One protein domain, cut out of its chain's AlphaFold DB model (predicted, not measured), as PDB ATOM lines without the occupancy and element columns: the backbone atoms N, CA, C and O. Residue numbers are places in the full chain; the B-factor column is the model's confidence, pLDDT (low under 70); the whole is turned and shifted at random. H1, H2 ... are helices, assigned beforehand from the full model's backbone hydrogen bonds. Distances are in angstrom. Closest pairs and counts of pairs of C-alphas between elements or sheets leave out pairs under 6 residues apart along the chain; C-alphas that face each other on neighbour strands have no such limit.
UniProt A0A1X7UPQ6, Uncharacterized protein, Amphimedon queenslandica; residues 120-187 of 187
ATOM      1  N   VAL A 120     -36.077 -14.133  28.120       85.31
ATOM      2  CA  VAL A 120     -35.355 -14.245  29.383       85.31
ATOM      3  C   VAL A 120     -33.990 -14.859  29.104       85.31
ATOM      4  O   VAL A 120     -33.888 -15.890  28.433       85.31
ATOM      5  N   ASP A 121     -32.949 -14.202  29.609       82.75
ATOM      6  CA  ASP A 121     -31.602 -14.759  29.666       82.75
ATOM      7  C   ASP A 121     -31.568 -15.782  30.810       82.75
ATOM      8  O   ASP A 121     -31.956 -15.475  31.939       82.75
ATOM      9  N   MET A 122     -31.154 -17.009  30.508       79.94
ATOM     10  CA  MET A 122     -31.045 -18.092  31.486       79.94
ATOM     11  C   MET A 122     -29.576 -18.434  31.730       79.94
ATOM     12  O   MET A 122     -28.713 -18.082  30.926       79.94
ATOM     13  N   ASP A 123     -29.291 -19.131  32.826       85.75
ATOM     14  CA  ASP A 123     -27.975 -19.717  33.065       85.75
ATOM     15  C   ASP A 123     -27.644 -20.814  32.037       85.75
ATOM     16  O   ASP A 123     -28.531 -21.433  31.443       85.75
ATOM     17  N   ASP A 124     -26.346 -21.045  31.828       82.62
ATOM     18  CA  ASP A 124     -25.841 -21.951  30.792       82.62
ATOM     19  C   ASP A 124     -26.335 -23.399  30.970       82.62
ATOM     20  O   ASP A 124     -26.582 -24.080  29.976       82.62
ATOM     21  N   GLU A 125     -26.507 -23.863  32.213       85.00
ATOM     22  CA  GLU A 125     -26.978 -25.219  32.527       85.00
ATOM     23  C   GLU A 125     -28.453 -25.382  32.143       85.00
ATOM     24  O   GLU A 125     -28.796 -26.240  31.329       85.00
ATOM     25  N   THR A 126     -29.316 -24.481  32.618       81.06
ATOM     26  CA  THR A 126     -30.743 -24.488  32.271       81.06
ATOM     27  C   THR A 126     -30.957 -24.265  30.770       81.06
ATOM     28  O   THR A 126     -31.837 -24.873  30.161       81.06
ATOM     29  N   SER A 127     -30.143 -23.414  30.140       82.38
ATOM     30  CA  SER A 127     -30.184 -23.176  28.690       82.38
ATOM     31  C   SER A 127     -29.835 -24.435  27.900       82.38
ATOM     32  O   SER A 127     -30.500 -24.752  26.910       82.38
ATOM     33  N   HIS A 128     -28.838 -25.192  28.363       84.44
ATOM     34  CA  HIS A 128     -28.453 -26.455  27.751       84.44
ATOM     35  C   HIS A 128     -29.555 -27.514  27.868       84.44
ATOM     36  O   HIS A 128     -29.878 -28.160  26.871       84.44
ATOM     37  N   ASP A 129     -30.177 -27.638  29.039       83.81
ATOM     38  CA  ASP A 129     -31.281 -28.571  29.274       83.81
ATOM     39  C   ASP A 129     -32.487 -28.278  28.373       83.81
ATOM     40  O   ASP A 129     -33.050 -29.185  27.754       83.81
ATOM     41  N   ILE A 130     -32.884 -27.005  28.254       81.50
ATOM     42  CA  ILE A 130     -33.973 -26.604  27.349       81.50
ATOM     43  C   ILE A 130     -33.593 -26.868  25.896       81.50
ATOM     44  O   ILE A 130     -34.416 -27.377  25.135       81.50
ATOM     45  N   TYR A 131     -32.349 -26.594  25.506       83.56
ATOM     46  CA  TYR A 131     -31.883 -26.901  24.160       83.56
ATOM     47  C   TYR A 131     -31.945 -28.401  23.842       83.56
ATOM     48  O   TYR A 131     -32.409 -28.768  22.762       83.56
ATOM     49  N   GLN A 132     -31.534 -29.270  24.770       84.56
ATOM     50  CA  GLN A 132     -31.639 -30.721  24.590       84.56
ATOM     51  C   GLN A 132     -33.098 -31.165  24.441       84.56
ATOM     52  O   GLN A 132     -33.422 -31.852  23.478       84.56
ATOM     53  N   MET A 133     -34.003 -30.674  25.295       81.50
ATOM     54  CA  MET A 133     -35.440 -30.965  25.177       81.50
ATOM     55  C   MET A 133     -36.014 -30.535  23.818       81.50
ATOM     56  O   MET A 133     -36.845 -31.232  23.235       81.50
ATOM     57  N   VAL A 134     -35.555 -29.398  23.288       78.56
ATOM     58  CA  VAL A 134     -35.937 -28.914  21.954       78.56
ATOM     59  C   VAL A 134     -35.402 -29.816  20.834       78.56
ATOM     60  O   VAL A 134     -36.026 -29.926  19.783       78.56
ATOM     61  N   GLN A 135     -34.262 -30.474  21.017       80.69
ATOM     62  CA  GLN A 135     -33.735 -31.406  20.017       80.69
ATOM     63  C   GLN A 135     -34.429 -32.773  20.088       80.69
ATOM     64  O   GLN A 135     -34.790 -33.332  19.050       80.69
ATOM     65  N   ASP A 136     -34.678 -33.278  21.293       81.19
ATOM     66  CA  ASP A 136     -35.243 -34.613  21.512       81.19
ATOM     67  C   ASP A 136     -36.700 -34.722  21.030       81.19
ATOM     68  O   ASP A 136     -37.113 -35.732  20.455       81.19
ATOM     69  N   GLU A 137     -37.480 -33.647  21.169       75.88
ATOM     70  CA  GLU A 137     -38.907 -33.617  20.814       75.88
ATOM     71  C   GLU A 137     -39.175 -33.218  19.350       75.88
ATOM     72  O   GLU A 137     -40.299 -32.886  18.958       75.88
ATOM     73  N   GLN A 138     -38.156 -33.298  18.491       73.88
ATOM     74  CA  GLN A 138     -38.256 -32.961  17.070       73.88
ATOM     75  C   GLN A 138     -39.390 -33.716  16.349       73.88
ATOM     76  O   GLN A 138     -40.081 -33.152  15.497       73.88
ATOM     77  N   SER A 139     -39.639 -34.965  16.745       75.38
ATOM     78  CA  SER A 139     -40.678 -35.826  16.164       75.38
ATOM     79  C   SER A 139     -42.117 -35.351  16.427       75.38
ATOM     80  O   SER A 139     -43.037 -35.699  15.681       75.38
ATOM     81  N   VAL A 140     -42.345 -34.552  17.477       74.00
ATOM     82  CA  VAL A 140     -43.655 -33.948  17.775       74.00
ATOM     83  C   VAL A 140     -43.919 -32.774  16.836       74.00
ATOM     84  O   VAL A 140     -45.053 -32.566  16.401       74.00
ATOM     85  N   ILE A 141     -42.867 -32.048  16.464       72.19
ATOM     86  CA  ILE A 141     -42.953 -30.866  15.602       72.19
ATOM     87  C   ILE A 141     -43.147 -31.234  14.143       72.19
ATOM     88  O   ILE A 141     -43.890 -30.552  13.447       72.19
ATOM     89  N   GLU A 142     -42.564 -32.341  13.692       78.00
ATOM     90  CA  GLU A 142     -42.785 -32.871  12.338       78.00
ATOM     91  C   GLU A 142     -44.256 -33.217  12.059       78.00
ATOM     92  O   GLU A 142     -44.667 -33.335  10.907       78.00
ATOM     93  N   LYS A 143     -45.077 -33.354  13.107       82.25
ATOM     94  CA  LYS A 143     -46.525 -33.574  12.992       82.25
ATOM     95  C   LYS A 143     -47.322 -32.270  12.898       82.25
ATOM     96  O   LYS A 143     -48.522 -32.318  12.623       82.25
ATOM     97  N   LEU A 144     -46.700 -31.119  13.158       79.31
ATOM     98  CA  LEU A 144     -47.345 -29.812  13.059       79.31
ATOM     99  C   LEU A 144     -47.328 -29.316  11.605       79.31
ATOM    100  O   LEU A 144     -46.379 -29.590  10.876       79.31
ATOM    101  N   PRO A 145     -48.339 -28.547  11.167       80.69
ATOM    102  CA  PRO A 145     -48.306 -27.928   9.846       80.69
ATOM    103  C   PRO A 145     -47.096 -26.992   9.700       80.69
ATOM    104  O   PRO A 145     -46.862 -26.151  10.574       80.69
ATOM    105  N   ASP A 146     -46.360 -27.097   8.591       79.19
ATOM    106  CA  ASP A 146     -45.144 -26.306   8.319       79.19
ATOM    107  C   ASP A 146     -45.373 -24.785   8.344       79.19
ATOM    108  O   ASP A 146     -44.466 -24.006   8.635       79.19
ATOM    109  N   ASP A 147     -46.592 -24.346   8.034       77.62
ATOM    110  CA  ASP A 147     -47.006 -22.943   8.004       77.62
ATOM    111  C   ASP A 147     -47.666 -22.470   9.308       77.62
ATOM    112  O   ASP A 147     -48.094 -21.315   9.419       77.62
ATOM    113  N   SER A 148     -47.746 -23.350  10.307       77.94
ATOM    114  CA  SER A 148     -48.267 -23.008  11.623       77.94
ATOM    115  C   SER A 148     -47.308 -22.086  12.373       77.94
ATOM    116  O   SER A 148     -46.084 -22.147  12.232       77.94
ATOM    117  N   PHE A 149     -47.877 -21.231  13.224       76.44
ATOM    118  CA  PHE A 149     -47.086 -20.372  14.102       76.44
ATOM    119  C   PHE A 149     -46.127 -21.198  14.967       76.44
ATOM    120  O   PHE A 149     -44.976 -20.814  15.122       76.44
ATOM    121  N   GLN A 150     -46.587 -22.342  15.476       79.12
ATOM    122  CA  GLN A 150     -45.820 -23.239  16.333       79.12
ATOM    123  C   GLN A 150     -44.576 -23.781  15.621       79.12
ATOM    124  O   GLN A 150     -43.489 -23.729  16.190       79.12
ATOM    125  N   SER A 151     -44.719 -24.233  14.369       81.31
ATOM    126  CA  SER A 151     -43.596 -24.729  13.564       81.31
ATOM    127  C   SER A 151     -42.563 -23.628  13.286       81.31
ATOM    128  O   SER A 151     -41.366 -23.810  13.521       81.31
ATOM    129  N   ILE A 152     -43.022 -22.437  12.877       80.62
ATOM    130  CA  ILE A 152     -42.140 -21.292  12.598       80.62
ATOM    131  C   ILE A 152     -41.419 -20.832  13.868       80.62
ATOM    132  O   ILE A 152     -40.207 -20.628  13.851       80.62
ATOM    133  N   PHE A 153     -42.161 -20.679  14.964       80.88
ATOM    134  CA  PHE A 153     -41.632 -20.253  16.253       80.88
ATOM    135  C   PHE A 153     -40.570 -21.227  16.766       80.88
ATOM    136  O   PHE A 153     -39.472 -20.802  17.113       80.88
ATOM    137  N   TRP A 154     -40.847 -22.530  16.717       81.00
ATOM    138  CA  TRP A 154     -39.889 -23.564  17.100       81.00
ATOM    139  C   TRP A 154     -38.615 -23.536  16.253       81.00
ATOM    140  O   TRP A 154     -37.507 -23.538  16.791       81.00
ATOM    141  N   ARG A 155     -38.756 -23.474  14.921       84.19
ATOM    142  CA  ARG A 155     -37.608 -23.413  14.006       84.19
ATOM    143  C   ARG A 155     -36.725 -22.207  14.305       84.19
ATOM    144  O   ARG A 155     -35.513 -22.357  14.395       84.19
ATOM    145  N   GLN A 156     -37.321 -21.033  14.505       80.75
ATOM    146  CA  GLN A 156     -36.561 -19.830  14.833       80.75
ATOM    147  C   GLN A 156     -35.805 -19.945  16.153       80.75
ATOM    148  O   GLN A 156     -34.672 -19.483  16.241       80.75
ATOM    149  N   GLN A 157     -36.411 -20.559  17.168       81.44
ATOM    150  CA  GLN A 157     -35.771 -20.741  18.471       81.44
ATOM    151  C   GLN A 157     -34.581 -21.695  18.362       81.44
ATOM    152  O   GLN A 157     -33.509 -21.391  18.873       81.44
ATOM    153  N   ARG A 158     -34.708 -22.776  17.589       82.62
ATOM    154  CA  ARG A 158     -33.576 -23.666  17.299       82.62
ATOM    155  C   ARG A 158     -32.470 -22.976  16.510       82.62
ATOM    156  O   ARG A 158     -31.313 -23.054  16.896       82.62
ATOM    157  N   GLU A 159     -32.815 -22.266  15.437       83.88
ATOM    158  CA  GLU A 159     -31.827 -21.523  14.649       83.88
ATOM    159  C   GLU A 159     -31.107 -20.461  15.491       83.88
ATOM    160  O   GLU A 159     -29.911 -20.229  15.308       83.88
ATOM    161  N   ALA A 160     -31.818 -19.804  16.411       79.38
ATOM    162  CA  ALA A 160     -31.225 -18.858  17.350       79.38
ATOM    163  C   ALA A 160     -30.280 -19.560  18.338       79.38
ATOM    164  O   ALA A 160     -29.177 -19.061  18.571       79.38
ATOM    165  N   ALA A 161     -30.674 -20.729  18.852       80.19
ATOM    166  CA  ALA A 161     -29.857 -21.550  19.742       80.19
ATOM    167  C   ALA A 161     -28.568 -22.042  19.075       80.19
ATOM    168  O   ALA A 161     -27.495 -21.974  19.668       80.19
ATOM    169  N   GLU A 162     -28.655 -22.487  17.820       81.56
ATOM    170  CA  GLU A 162     -27.504 -22.951  17.041       81.56
ATOM    171  C   GLU A 162     -26.526 -21.809  16.731       81.56
ATOM    172  O   GLU A 162     -25.310 -21.991  16.801       81.56
ATOM    173  N   LYS A 163     -27.037 -20.616  16.401       80.12
ATOM    174  CA  LYS A 163     -26.198 -19.455  16.059       80.12
ATOM    175  C   LYS A 163     -25.535 -18.827  17.283       80.12
ATOM    176  O   LYS A 163     -24.381 -18.405  17.197       80.12
ATOM    177  N   HIS A 164     -26.248 -18.735  18.405       74.50
ATOM    178  CA  HIS A 164     -25.799 -18.001  19.590       74.50
ATOM    179  C   HIS A 164     -26.104 -18.747  20.902       74.50
ATOM    180  O   HIS A 164     -26.829 -18.222  21.745       74.50
ATOM    181  N   PRO A 165     -25.498 -19.925  21.142       68.88
ATOM    182  CA  PRO A 165     -25.854 -20.782  22.278       68.88
ATOM    183  C   PRO A 165     -25.620 -20.135  23.654       68.88
ATOM    184  O   PRO A 165     -26.352 -20.414  24.594       68.88
ATOM    185  N   LYS A 166     -24.626 -19.241  23.774       66.81
ATOM    186  CA  LYS A 166     -24.243 -18.580  25.041       66.81
ATOM    187  C   LYS A 166     -24.971 -17.264  25.333       66.81
ATOM    188  O   LYS A 166     -24.772 -16.675  26.385       66.81
ATOM    189  N   ALA A 167     -25.726 -16.741  24.372       66.00
ATOM    190  CA  ALA A 167     -26.406 -15.446  24.482       66.00
ATOM    191  C   ALA A 167     -27.855 -15.547  23.991       66.00
ATOM    192  O   ALA A 167     -28.438 -14.571  23.515       66.00
ATOM    193  N   MET A 168     -28.409 -16.759  24.026       79.19
ATOM    194  CA  MET A 168     -29.752 -17.007  23.551       79.19
ATOM    195  C   MET A 168     -30.764 -16.520  24.581       79.19
ATOM    196  O   MET A 168     -30.773 -16.950  25.733       79.19
ATOM    197  N   ARG A 169     -31.683 -15.683  24.106       80.75
ATOM    198  CA  ARG A 169     -32.887 -15.303  24.833       80.75
ATOM    199  C   ARG A 169     -33.995 -16.288  24.551       80.75
ATOM    200  O   ARG A 169     -34.507 -16.346  23.431       80.75
ATOM    201  N   TRP A 170     -34.390 -17.022  25.578       82.06
ATOM    202  CA  TRP A 170     -35.501 -17.952  25.476       82.06
ATOM    203  C   TRP A 170     -36.812 -17.206  25.669       82.06
ATOM    204  O   TRP A 170     -37.011 -16.474  26.638       82.06
ATOM    205  N   HIS A 171     -37.738 -17.396  24.736       83.25
ATOM    206  CA  HIS A 171     -39.077 -16.846  24.885       83.25
ATOM    207  C   HIS A 171     -39.850 -17.631  25.971       83.25
ATOM    208  O   HIS A 171     -39.874 -18.861  25.908       83.25
ATOM    209  N   PRO A 172     -40.578 -16.988  26.908       82.62
ATOM    210  CA  PRO A 172     -41.267 -17.672  28.013       82.62
ATOM    211  C   PRO A 172     -42.197 -18.817  27.590       82.62
ATOM    212  O   PRO A 172     -42.198 -19.880  28.202       82.62
ATOM    213  N   LEU A 173     -42.952 -18.639  26.502       81.50
ATOM    214  CA  LEU A 173     -43.776 -19.708  25.918       81.50
ATOM    215  C   LEU A 173     -42.979 -20.954  25.499       81.50
ATOM    216  O   LEU A 173     -43.498 -22.056  25.640       81.50
ATOM    217  N   MET A 174     -41.739 -20.811  25.011       82.25
ATOM    218  CA  MET A 174     -40.888 -21.972  24.719       82.25
ATOM    219  C   MET A 174     -40.528 -22.719  25.988       82.25
ATOM    220  O   MET A 174     -40.619 -23.939  26.018       82.25
ATOM    221  N   ILE A 175     -40.157 -21.985  27.034       81.31
ATOM    222  CA  ILE A 175     -39.803 -22.564  28.331       81.31
ATOM    223  C   ILE A 175     -41.004 -23.337  28.883       81.31
ATOM    224  O   ILE A 175     -40.891 -24.515  29.207       81.31
ATOM    225  N   GLN A 176     -42.182 -22.706  28.909       83.06
ATOM    226  CA  GLN A 176     -43.428 -23.344  29.341       83.06
ATOM    227  C   GLN A 176     -43.756 -24.590  28.518       83.06
ATOM    228  O   GLN A 176     -44.186 -25.601  29.071       83.06
ATOM    229  N   TRP A 177     -43.542 -24.531  27.207       80.94
ATOM    230  CA  TRP A 177     -43.798 -25.661  26.332       80.94
ATOM    231  C   TRP A 177     -42.815 -26.811  26.557       80.94
ATOM    232  O   TRP A 177     -43.255 -27.948  26.677       80.94
ATOM    233  N   CYS A 178     -41.516 -26.538  26.696       79.69
ATOM    234  CA  CYS A 178     -40.517 -27.569  26.988       79.69
ATOM    235  C   CYS A 178     -40.793 -28.235  28.342       79.69
ATOM    236  O   CYS A 178     -40.752 -29.458  28.450       79.69
ATOM    237  N   LEU A 179     -41.178 -27.453  29.356       80.31
ATOM    238  CA  LEU A 179     -41.604 -27.985  30.653       80.31
ATOM    239  C   LEU A 179     -42.866 -28.852  30.540       80.31
ATOM    240  O   LEU A 179     -42.949 -29.903  31.171       80.31
ATOM    241  N   TYR A 180     -43.835 -28.436  29.724       81.25
ATOM    242  CA  TYR A 180     -45.041 -29.215  29.459       81.25
ATOM    243  C   TYR A 180     -44.729 -30.537  28.746       81.25
ATOM    244  O   TYR A 180     -45.223 -31.580  29.169       81.25
ATOM    245  N   LEU A 181     -43.882 -30.512  27.713       74.56
ATOM    246  CA  LEU A 181     -43.450 -31.715  26.998       74.56
ATOM    247  C   LEU A 181     -42.731 -32.681  27.938       74.56
ATOM    248  O   LEU A 181     -43.110 -33.847  28.004       74.56
ATOM    249  N   ARG A 182     -41.792 -32.180  28.751       76.62
ATOM    250  CA  ARG A 182     -41.108 -32.970  29.783       76.62
ATOM    251  C   ARG A 182     -42.083 -33.596  30.777       76.62
ATOM    252  O   ARG A 182     -41.892 -34.733  31.203       76.62
ATOM    253  N   HIS A 183     -43.130 -32.867  31.162       77.94
ATOM    254  CA  HIS A 183     -44.148 -33.388  32.068       77.94
ATOM    255  C   HIS A 183     -44.999 -34.497  31.433       77.94
ATOM    256  O   HIS A 183     -45.379 -35.438  32.126       77.94
ATOM    257  N   ILE A 184     -45.287 -34.406  30.132       74.44
ATOM    258  CA  ILE A 184     -45.987 -35.472  29.407       74.44
ATOM    259  C   ILE A 184     -45.087 -36.693  29.226       74.44
ATOM    260  O   ILE A 184     -45.564 -37.801  29.410       74.44
ATOM    261  N   SER A 185     -43.813 -36.513  28.874       69.06
ATOM    262  CA  SER A 185     -42.898 -37.631  28.611       69.06
ATOM    263  C   SER A 185     -42.435 -38.360  29.874       69.06
ATOM    264  O   SER A 185     -42.007 -39.509  29.793       69.06
ATOM    265  N   SER A 186     -42.533 -37.714  31.041       65.88
ATOM    266  CA  SER A 186     -42.213 -38.312  32.347       65.88
ATOM    267  C   SER A 186     -43.392 -39.052  33.006       65.88
ATOM    268  O   SER A 186     -43.200 -39.620  34.082       65.88
ATOM    269  N   ASN A 187     -44.591 -39.022  32.407       51.41
ATOM    270  CA  ASN A 187     -45.781 -39.780  32.827       51.41
ATOM    271  C   ASN A 187     -46.023 -40.969  31.892       51.41
ATOM    272  O   ASN A 187     -46.453 -42.027  32.405       51.41
TER     273      ASN A 187
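This is residues 120 to 187 of the 187 residues of an uncharacterized protein of Amphimedon queenslandica (UniProt A0A1X7UPQ6). What is the shape? Three longer helices, H3, H1 and H4, make a triangle at steep angles, with H4 packed on H1 and short H2 near H3. Residues 120 to 121 pair antiparallel with 169 to 170. What is the make-up? The 68 printed residues include four named helices, H1 to H4 in chain order, and no named strand: all helix, compact, radius of gyration of the C-alphas 11.7 A, spans 30 by 30 by 17 A.

Where is the longest helix? H3, residues 149 to 163, measures 21.0 A from C-alpha 149 at (-47.086, -20.372, 14.102). Where are the others? H1 is residues 124 to 136, 18.3 A; H2 is 138 to 141, 5.3 A; H4 is 172 to 185, 20.0 A, ending at C-alpha 185 (-42.898, -37.631, 28.611).

What is near H3? H1 only just touches it, with 3 pairs of C-alphas within 8 A, the closest Tyr 131 and Ala 161, 7.2 A, at a steep tilt of 51 degrees, opposite ways. H2 is close but not clearly touching, closest C-alphas Ile 141 and Ser 151, 6.5 A. Where is H4? It touches H1, closest C-alphas Met 133 and Cys 178, 6.4 A, and is apart from H2. Are the backbones helical? In H1, H3 and H4 every O i to N i+4 pair is within hydrogen-bond range; H2 is too short for one.

How large is it? The farthest C-alphas, Lys 163 and Asn 187, are 32.8 A apart. Any cuts or long links? The printed part has neither. Where is pLDDT under 70? At residues 165 to 167 and 185 to 187.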